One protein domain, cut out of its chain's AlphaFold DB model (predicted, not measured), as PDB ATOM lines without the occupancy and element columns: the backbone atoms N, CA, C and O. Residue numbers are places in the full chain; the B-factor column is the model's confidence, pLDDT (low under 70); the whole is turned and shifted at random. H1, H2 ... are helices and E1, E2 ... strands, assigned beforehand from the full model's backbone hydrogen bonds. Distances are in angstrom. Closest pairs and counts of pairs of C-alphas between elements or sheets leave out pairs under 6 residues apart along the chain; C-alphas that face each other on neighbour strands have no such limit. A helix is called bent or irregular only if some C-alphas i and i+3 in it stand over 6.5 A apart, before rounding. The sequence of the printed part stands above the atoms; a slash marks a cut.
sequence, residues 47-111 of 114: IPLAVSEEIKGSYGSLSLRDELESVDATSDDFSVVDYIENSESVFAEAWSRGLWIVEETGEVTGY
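AT A GLANCE: This is residues 47 to 111 of the 114 residues of an uncharacterized protein of Lactobacillus paracasei (UniProt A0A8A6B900). A small helical body has H1 near its middle, with H2 and H3a, the first arm of the bent helix H3, on one side of it and a small two-stranded hairpin, E1 and E2, on the other, while the second arm, H3b, comes close to H1, H2 and E1. H3 turns a corner of 84 degrees, its first arm packing on H1 and H2 and its second arm leading into the hairpin. The 65 printed residues hold three named helices and two named strands in the order H1, H2, H3, E1, E2; the class is mostly helix, and the sheet E1 - E2 is antiparallel. The whole is compact, with a radius of gyration of the C-alphas of 10.7 A and spans of 30 by 22 by 19 A.

IN THESE COORDINATES: H1, residues 49 to 58, begins at C-alpha 49 (82.579, 259.491, 198.716) and measures 14.3 A. H2, residues 64 to 74, measures 13.9 A and is irregular: C-alphas 69 and 72 are 7.4 A apart. H3, residues 78 to 97, was assigned as one helix by its hydrogen bonds but is bent, with C-alphas 86 and 89 8.7 A apart. Its arms are H3a, residues 78 to 86, 12.2 A, and H3b, residues 89 to 97, 11.9 A; C-alpha 89 is at (67.539, 259.827, 206.292). E1 is residues 99 to 102, 9.9 A, and E2 is residues 108 to 110, 7.2 A, ending at C-alpha 110 (73.981, 259.436, 190.641).

HOW THE PARTS SIT: H1 touches H3a, about perpendicular at 88 degrees; their closest C-alphas are those of Val 51 and Val 80, 5.5 A apart. H2 and H3a form a helical hairpin: they touch, with the C-alphas of Val 71 and Val 81 closest at 5.8 A, and run opposite ways at a steep tilt of 44 degrees. H1 and H3b are close but not clearly touching, the closest C-alphas being those of Ile 55 and Trp 95, 6.9 A. Every O i to N i+4 pair is within hydrogen-bond range in H1, H3a and H3b, and 5 of 7 are in H2. E1 and E2 form an antiparallel hairpin, with N 100 and O 109 at 2.9 A and N 109 and O 100 at 2.9 A, within hydrogen-bond range. The closest C-alphas of H1 and E1 are those of Leu 49 and Val 102, 5.6 A. H2 is apart from both strands.

THE WHOLE: The C-alphas farthest apart are those of Ala 73 and Gly 106, 29.7 A. The printed part, residues 47 to 111, has no cut, and its four links between named elements are tight. The mean pLDDT of the printed part is 87.7; residues 71 to 76 are under 70.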
ATOM      1  N   ILE A  47      76.608 263.461 200.516       96.56
ATOM      2  CA  ILE A  47      77.093 262.243 201.169       96.56
ATOM      3  C   ILE A  47      78.603 262.068 200.948       96.56
ATOM      4  O   ILE A  47      79.117 262.530 199.924       96.56
ATOM      5  N   PRO A  48      79.315 261.388 201.862       96.19
ATOM      6  CA  PRO A  48      80.726 261.061 201.681       96.19
ATOM      7  C   PRO A  48      80.969 260.189 200.447       96.19
ATOM      8  O   PRO A  48      80.111 259.397 200.045       96.19
ATOM      9  N   LEU A  49      82.173 260.269 199.886       94.81
ATOM     10  CA  LEU A  49      82.579 259.491 198.716       94.81
ATOM     11  C   LEU A  49      82.443 257.983 198.951       94.81
ATOM     12  O   LEU A  49      81.886 257.299 198.100       94.81
ATOM     13  N   ALA A  50      82.879 257.481 200.110       92.38
ATOM     14  CA  ALA A  50      82.774 256.058 200.442       92.38
ATOM     15  C   ALA A  50      81.312 255.572 200.413       92.38
ATOM     16  O   ALA A  50      81.000 254.528 199.850       92.38
ATOM     17  N   VAL A  51      80.386 256.390 200.927       92.69
ATOM     18  CA  VAL A  51      78.946 256.101 200.904       92.69
ATOM     19  C   VAL A  51      78.400 256.182 199.476       92.69
ATOM     20  O   VAL A  51      77.586 255.359 199.072       92.69
ATOM     21  N   SER A  52      78.868 257.141 198.673       93.75
ATOM     22  CA  SER A  52      78.522 257.214 197.250       93.75
ATOM     23  C   SER A  52      78.984 255.982 196.468       93.75
ATOM     24  O   SER A  52      78.306 255.596 195.514       93.75
ATOM     25  N   GLU A  53      80.150 255.425 196.784       91.75
ATOM     26  CA  GLU A  53      80.669 254.210 196.153       91.75
ATOM     27  C   GLU A  53      79.848 252.986 196.568       91.75
ATOM     28  O   GLU A  53      79.468 252.207 195.692       91.75
ATOM     29  N   GLU A  54      79.476 252.884 197.848       89.88
ATOM     30  CA  GLU A  54      78.587 251.830 198.355       89.88
ATOM     31  C   GLU A  54      77.230 251.855 197.642       89.88
ATOM     32  O   GLU A  54      76.819 250.863 197.041       89.88
ATOM     33  N   ILE A  55      76.571 253.021 197.589       91.19
ATOM     34  CA  ILE A  55      75.283 253.177 196.895       91.19
ATOM     35  C   ILE A  55      75.394 252.713 195.437       91.19
ATOM     36  O   ILE A  55      74.522 251.997 194.950       91.19
ATOM     37  N   LYS A  56      76.466 253.088 194.725       91.06
ATOM     38  CA  LYS A  56      76.680 252.682 193.324       91.06
ATOM     39  C   LYS A  56      76.962 251.186 193.174       91.06
ATOM     40  O   LYS A  56      76.577 250.613 192.156       91.06
ATOM     41  N   GLY A  57      77.647 250.572 194.137       88.50
ATOM     42  CA  GLY A  57      77.962 249.143 194.139       88.50
ATOM     43  C   GLY A  57      76.744 248.268 194.433       88.50
ATOM     44  O   GLY A  57      76.536 247.252 193.765       88.50
ATOM     45  N   SER A  58      75.912 248.691 195.381       86.38
ATOM     46  CA  SER A  58      74.740 247.941 195.834       86.38
ATOM     47  C   SER A  58      73.512 248.160 194.953       86.38
ATOM     48  O   SER A  58      72.688 247.249 194.794       86.38
ATOM     49  N   TYR A  59      73.387 249.327 194.316       84.12
ATOM     50  CA  TYR A  59      72.242 249.636 193.467       84.12
ATOM     51  C   TYR A  59      72.063 248.628 192.321       84.12
ATOM     52  O   TYR A  59      72.987 248.285 191.587       84.12
ATOM     53  N   GLY A  60      70.832 248.132 192.165       82.94
ATOM     54  CA  GLY A  60      70.474 247.113 191.174       82.94
ATOM     55  C   GLY A  60      70.712 245.669 191.630       82.94
ATOM     56  O   GLY A  60      70.134 244.757 191.035       82.94
ATOM     57  N   SER A  61      71.487 245.453 192.699       85.25
ATOM     58  CA  SER A  61      71.684 244.135 193.318       85.25
ATOM     59  C   SER A  61      70.930 243.977 194.642       85.25
ATOM     60  O   SER A  61      70.385 242.903 194.902       85.25
ATOM     61  N   LEU A  62      70.826 245.056 195.421       85.12
ATOM     62  CA  LEU A  62      70.115 245.119 196.694       85.12
ATOM     63  C   LEU A  62      68.985 246.150 196.640       85.12
ATOM     64  O   LEU A  62      69.038 247.138 195.899       85.12
ATOM     65  N   SER A  63      67.925 245.913 197.417       88.00
ATOM     66  CA  SER A  63      66.944 246.961 197.700       88.00
ATOM     67  C   SER A  63      67.466 247.883 198.807       88.00
ATOM     68  O   SER A  63      68.261 247.448 199.632       88.00
ATOM     69  N   LEU A  64      66.964 249.125 198.887       88.12
ATOM     70  CA  LEU A  64      67.302 250.053 199.984       88.12
ATOM     71  C   LEU A  64      67.110 249.406 201.362       88.12
ATOM     72  O   LEU A  64      67.884 249.637 202.279       88.12
ATOM     73  N   ARG A  65      66.060 248.591 201.512       87.06
ATOM     74  CA  ARG A  65      65.806 247.886 202.766       87.06
ATOM     75  C   ARG A  65      66.906 246.869 203.059       87.06
ATOM     76  O   ARG A  65      67.351 246.810 204.197       87.06
ATOM     77  N   ASP A  66      67.271 246.059 202.067       86.12
ATOM     78  CA  ASP A  66      68.283 245.019 202.255       86.12
ATOM     79  C   ASP A  66      69.633 245.652 202.601       86.12
ATOM     80  O   ASP A  66      70.285 245.173 203.514       86.12
ATOM     81  N   GLU A  67      69.977 246.770 201.955       84.50
ATOM     82  CA  GLU A  67      71.190 247.554 202.218       84.50
ATOM     83  C   GLU A  67      71.253 248.078 203.662       84.50
ATOM     84  O   GLU A  67      72.232 247.874 204.377       84.50
ATOM     85  N   LEU A  68      70.168 248.701 204.133       84.06
ATOM     86  CA  LEU A  68      70.077 249.194 205.510       84.06
ATOM     87  C   LEU A  68      70.104 248.056 206.546       84.06
ATOM     88  O   LEU A  68      70.573 248.253 207.663       84.06
ATOM     89  N   GLU A  69      69.598 246.870 206.196       81.44
ATOM     90  CA  GLU A  69      69.610 245.684 207.064       81.44
ATOM     91  C   GLU A  69      70.974 244.969 207.047       81.44
ATOM     92  O   GLU A  69      71.351 244.346 208.043       81.44
ATOM     93  N   SER A  70      71.726 245.055 205.945       72.12
ATOM     94  CA  SER A  70      73.005 244.365 205.762       72.12
ATOM     95  C   SER A  70      74.224 245.173 206.187       72.12
ATOM     96  O   SER A  70      75.281 244.573 206.366       72.12
ATOM     97  N   VAL A  71      74.095 246.488 206.387       69.62
ATOM     98  CA  VAL A  71      75.210 247.410 206.659       69.62
ATOM     99  C   VAL A  71      76.178 246.908 207.741       69.62
ATOM    100  O   VAL A  71      77.387 246.913 207.530       69.62
ATOM    101  N   ASP A  72      75.655 246.367 208.842       61.88
ATOM    102  CA  ASP A  72      76.446 245.884 209.987       61.88
ATOM    103  C   ASP A  72      77.091 244.497 209.740       61.88
ATOM    104  O   ASP A  72      77.948 244.032 210.491       61.88
ATOM    105  N   ALA A  73      76.677 243.800 208.676       58.50
ATOM    106  CA  ALA A  73      77.090 242.434 208.351       58.50
ATOM    107  C   ALA A  73      77.921 242.310 207.062       58.50
ATOM    108  O   ALA A  73      78.615 241.302 206.901       58.50
ATOM    109  N   THR A  74      77.829 243.270 206.136       57.16
ATOM    110  CA  THR A  74      78.418 243.162 204.788       57.16
ATOM    111  C   THR A  74      79.439 244.234 204.446       57.16
ATOM    112  O   THR A  74      80.219 244.006 203.524       57.16
ATOM    113  N   SER A  75      79.465 245.366 205.155       63.75
ATOM    114  CA  SER A  75      80.437 246.421 204.870       63.75
ATOM    115  C   SER A  75      81.763 246.164 205.588       63.75
ATOM    116  O   SER A  75      81.820 246.058 206.813       63.75
ATOM    117  N   ASP A  76      82.849 246.101 204.816       67.62
ATOM    118  CA  ASP A  76      84.217 246.085 205.345       67.62
ATOM    119  C   ASP A  76      84.694 247.499 205.764       67.62
ATOM    120  O   ASP A  76      85.750 247.639 206.391       67.62
ATOM    121  N   ASP A  77      83.927 248.552 205.438       77.44
ATOM    122  CA  ASP A  77      84.235 249.948 205.759       77.44
ATOM    123  C   ASP A  77      83.354 250.476 206.903       77.44
ATOM    124  O   ASP A  77      82.216 250.919 206.723       77.44
ATOM    125  N   PHE A  78      83.934 250.495 208.106       75.94
ATOM    126  CA  PHE A  78      83.294 251.029 209.312       75.94
ATOM    127  C   PHE A  78      82.838 252.490 209.182       75.94
ATOM    128  O   PHE A  78      81.941 252.896 209.916       75.94
ATOM    129  N   SER A  79      83.429 253.289 208.284       81.62
ATOM    130  CA  SER A  79      82.999 254.677 208.074       81.62
ATOM    131  C   SER A  79      81.665 254.770 207.330       81.62
ATOM    132  O   SER A  79      80.870 255.663 207.615       81.62
ATOM    133  N   VAL A  80      81.383 253.815 206.438       83.94
ATOM    134  CA  VAL A  80      80.095 253.709 205.738       83.94
ATOM    135  C   VAL A  80      79.006 253.259 206.708       83.94
ATOM    136  O   VAL A  80      77.931 253.856 206.735       83.94
ATOM    137  N   VAL A  81      79.311 252.272 207.557       83.69
ATOM    138  CA  VAL A  81      78.402 251.786 208.611       83.69
ATOM    139  C   VAL A  81      78.031 252.910 209.579       83.69
ATOM    140  O   VAL A  81      76.853 253.226 209.724       83.69
ATOM    141  N   ASP A  82      79.030 253.574 210.171       86.31
ATOM    142  CA  ASP A  82      78.811 254.680 211.113       86.31
ATOM    143  C   ASP A  82      78.026 255.827 210.456       86.31
ATOM    144  O   ASP A  82      77.125 256.403 211.068       86.31
ATOM    145  N   TYR A  83      78.298 256.134 209.183       89.06
ATOM    146  CA  TYR A  83      77.535 257.151 208.472       89.06
ATOM    147  C   TYR A  83      76.064 256.763 208.312       89.06
ATOM    148  O   TYR A  83      75.193 257.579 208.608       89.06
ATOM    149  N   ILE A  84      75.775 255.546 207.848       86.75
ATOM    150  CA  ILE A  84      74.400 255.101 207.592       86.75
ATOM    151  C   ILE A  84      73.599 255.054 208.896       86.75
ATOM    152  O   ILE A  84      72.469 255.538 208.922       86.75
ATOM    153  N   GLU A  85      74.194 254.592 209.998       87.19
ATOM    154  CA  GLU A  85      73.538 254.582 211.311       87.19
ATOM    155  C   GLU A  85      73.204 255.991 211.828       87.19
ATOM    156  O   GLU A  85      72.154 256.207 212.437       87.19
ATOM    157  N   ASN A  86      74.076 256.974 211.576       91.06
ATOM    158  CA  ASN A  86      73.896 258.343 212.067       91.06
ATOM    159  C   ASN A  86      73.169 259.272 211.073       91.06
ATOM    160  O   ASN A  86      72.696 260.340 211.470       91.06
ATOM    161  N   SER A  87      73.072 258.885 209.799       92.44
ATOM    162  CA  SER A  87      72.570 259.718 208.695       92.44
ATOM    163  C   SER A  87      71.601 258.972 207.766       92.44
ATOM    164  O   SER A  87      71.470 259.333 206.593       92.44
ATOM    165  N   GLU A  88      70.879 257.972 208.285       90.56
ATOM    166  CA  GLU A  88      69.960 257.101 207.532       90.56
ATOM    167  C   GLU A  88      69.008 257.885 206.616       90.56
ATOM    168  O   GLU A  88      68.799 257.522 205.460       90.56
ATOM    169  N   SER A  89      68.458 259.009 207.091       93.69
ATOM    170  CA  SER A  89      67.539 259.827 206.292       93.69
ATOM    171  C   SER A  89      68.201 260.443 205.059       93.69
ATOM    172  O   SER A  89      67.573 260.503 204.006       93.69
ATOM    173  N   VAL A  90      69.457 260.888 205.177       95.88
ATOM    174  CA  VAL A  90      70.220 261.486 204.067       95.88
ATOM    175  C   VAL A  90      70.631 260.398 203.079       95.88
ATOM    176  O   VAL A  90      70.511 260.582 201.868       95.88
ATOM    177  N   PHE A  91      71.036 259.234 203.593       94.00
ATOM    178  CA  PHE A  91      71.329 258.059 202.778       94.00
ATOM    179  C   PHE A  91      70.105 257.607 201.971       94.00
ATOM    180  O   PHE A  91      70.167 257.497 200.747       94.00
ATOM    181  N   ALA A  92      68.966 257.406 202.637       93.94
ATOM    182  CA  ALA A  92      67.723 256.994 201.996       93.94
ATOM    183  C   ALA A  92      67.234 258.032 200.975       93.94
ATOM    184  O   ALA A  92      66.676 257.669 199.938       93.94
ATOM    185  N   GLU A  93      67.453 259.321 201.240       95.50
ATOM    186  CA  GLU A  93      67.154 260.392 200.296       95.50
ATOM    187  C   GLU A  93      68.043 260.326 199.049       95.50
ATOM    188  O   GLU A  93      67.512 260.382 197.938       95.50
ATOM    189  N   ALA A  94      69.359 260.148 199.208       95.62
ATOM    190  CA  ALA A  94      70.290 259.984 198.091       95.62
ATOM    191  C   ALA A  94      69.926 258.758 197.250       95.62
ATOM    192  O   ALA A  94      69.811 258.852 196.026       95.62
ATOM    193  N   TRP A  95      69.635 257.639 197.917       94.38
ATOM    194  CA  TRP A  95      69.203 256.413 197.262       94.38
ATOM    195  C   TRP A  95      67.889 256.605 196.491       94.38
ATOM    196  O   TRP A  95      67.755 256.208 195.333       94.38
ATOM    197  N   SER A  96      66.887 257.215 197.123       93.44
ATOM    198  CA  SER A  96      65.556 257.400 196.537       93.44
ATOM    199  C   SER A  96      65.564 258.382 195.364       93.44
ATOM    200  O   SER A  96      64.957 258.116 194.326       93.44
ATOM    201  N   ARG A  97      66.276 259.510 195.506       93.19
ATOM    202  CA  ARG A  97      66.421 260.515 194.443       93.19
ATOM    203  C   ARG A  97      67.303 260.010 193.299       93.19
ATOM    204  O   ARG A  97      67.128 260.458 192.170       93.19
ATOM    205  N   GLY A  98      68.245 259.110 193.590       93.62
ATOM    206  CA  GLY A  98      69.223 258.597 192.630       93.62
ATOM    207  C   GLY A  98      70.225 259.633 192.131       93.62
ATOM    208  O   GLY A  98      70.879 259.420 191.111       93.62
ATOM    209  N   LEU A  99      70.319 260.755 192.844       95.25
ATOM    210  CA  LEU A  99      71.196 261.876 192.557       95.25
ATOM    211  C   LEU A  99      71.602 262.540 193.879       95.25
ATOM    212  O   LEU A  99      70.754 262.759 194.748       95.25
ATOM    213  N   TRP A 100      72.883 262.862 194.028       96.81
ATOM    214  CA  TRP A 100      73.463 263.418 195.251       96.81
ATOM    215  C   TRP A 100      74.762 264.177 194.958       96.81
ATOM    216  O   TRP A 100      75.301 264.113 193.853       96.81
ATOM    217  N   ILE A 101      75.265 264.898 195.957       97.00
ATOM    218  CA  ILE A 101      76.543 265.614 195.918       97.00
ATOM    219  C   ILE A 101      77.579 264.803 196.701       97.00
ATOM    220  O   ILE A 101      77.319 264.409 197.837       97.00
ATOM    221  N   VAL A 102      78.755 264.573 196.121       97.06
ATOM    222  CA  VAL A 102      79.893 263.978 196.837       97.06
ATOM    223  C   VAL A 102      80.547 265.050 197.704       97.06
ATOM    224  O   VAL A 102      80.979 266.080 197.185       97.06
ATOM    225  N   GLU A 103      80.618 264.831 199.015       96.69
ATOM    226  CA  GLU A 103      81.085 265.825 199.993       96.69
ATOM    227  C   GLU A 103      82.502 266.337 199.690       96.69
ATOM    228  O   GLU A 103      82.769 267.538 199.742       96.69
ATOM    229  N   GLU A 104      83.407 265.435 199.324       96.81
ATOM    230  CA  GLU A 104      84.830 265.721 199.161       96.81
ATOM    231  C   GLU A 104      85.145 266.489 197.870       96.81
ATOM    232  O   GLU A 104      86.122 267.240 197.823       96.81
ATOM    233  N   THR A 105      84.341 266.311 196.818       95.88
ATOM    234  CA  THR A 105      84.577 266.929 195.501       95.88
ATOM    235  C   THR A 105      83.569 268.023 195.159       95.88
ATOM    236  O   THR A 105      83.847 268.862 194.300       95.88
ATOM    237  N   GLY A 106      82.406 268.034 195.811       95.19
ATOM    238  CA  GLY A 106      81.256 268.856 195.436       95.19
ATOM    239  C   GLY A 106      80.619 268.449 194.101       95.19
ATOM    240  O   GLY A 106      79.809 269.200 193.558       95.19
ATOM    241  N   GLU A 107      81.001 267.300 193.539       95.06
ATOM    242  CA  GLU A 107      80.472 266.807 192.271       95.06
ATOM    243  C   GLU A 107      79.058 266.254 192.460       95.06
ATOM    244  O   GLU A 107      78.807 265.484 193.386       95.06
ATOM    245  N   VAL A 108      78.143 266.612 191.553       95.25
ATOM    246  CA  VAL A 108      76.835 265.960 191.491       95.25
ATOM    247  C   VAL A 108      76.964 264.660 190.709       95.25
ATOM    248  O   VAL A 108      77.369 264.668 189.548       95.25
ATOM    249  N   THR A 109      76.575 263.554 191.328       94.94
ATOM    250  CA  THR A 109      76.605 262.222 190.725       94.94
ATOM    251  C   THR A 109      75.311 261.467 191.034       94.94
ATOM    252  O   THR A 109      74.434 261.972 191.731       94.94
ATOM    253  N   GLY A 110      75.166 260.271 190.479       93.75
ATOM    254  CA  GLY A 110      73.981 259.436 190.641       93.75
ATOM    255  C   GLY A 110      74.225 258.035 190.103       93.75
ATOM    256  O   GLY A 110      75.373 257.643 189.872       93.75
ATOM    257  N   TYR A 111      73.150 257.293 189.857       89.38
ATOM    258  CA  TYR A 111      73.244 255.935 189.307       89.38
ATOM    259  C   TYR A 111      73.772 255.896 187.868       89.38
ATOM    260  O   TYR A 111      74.548 255.012 187.522       89.38
TER     261      TYR A 111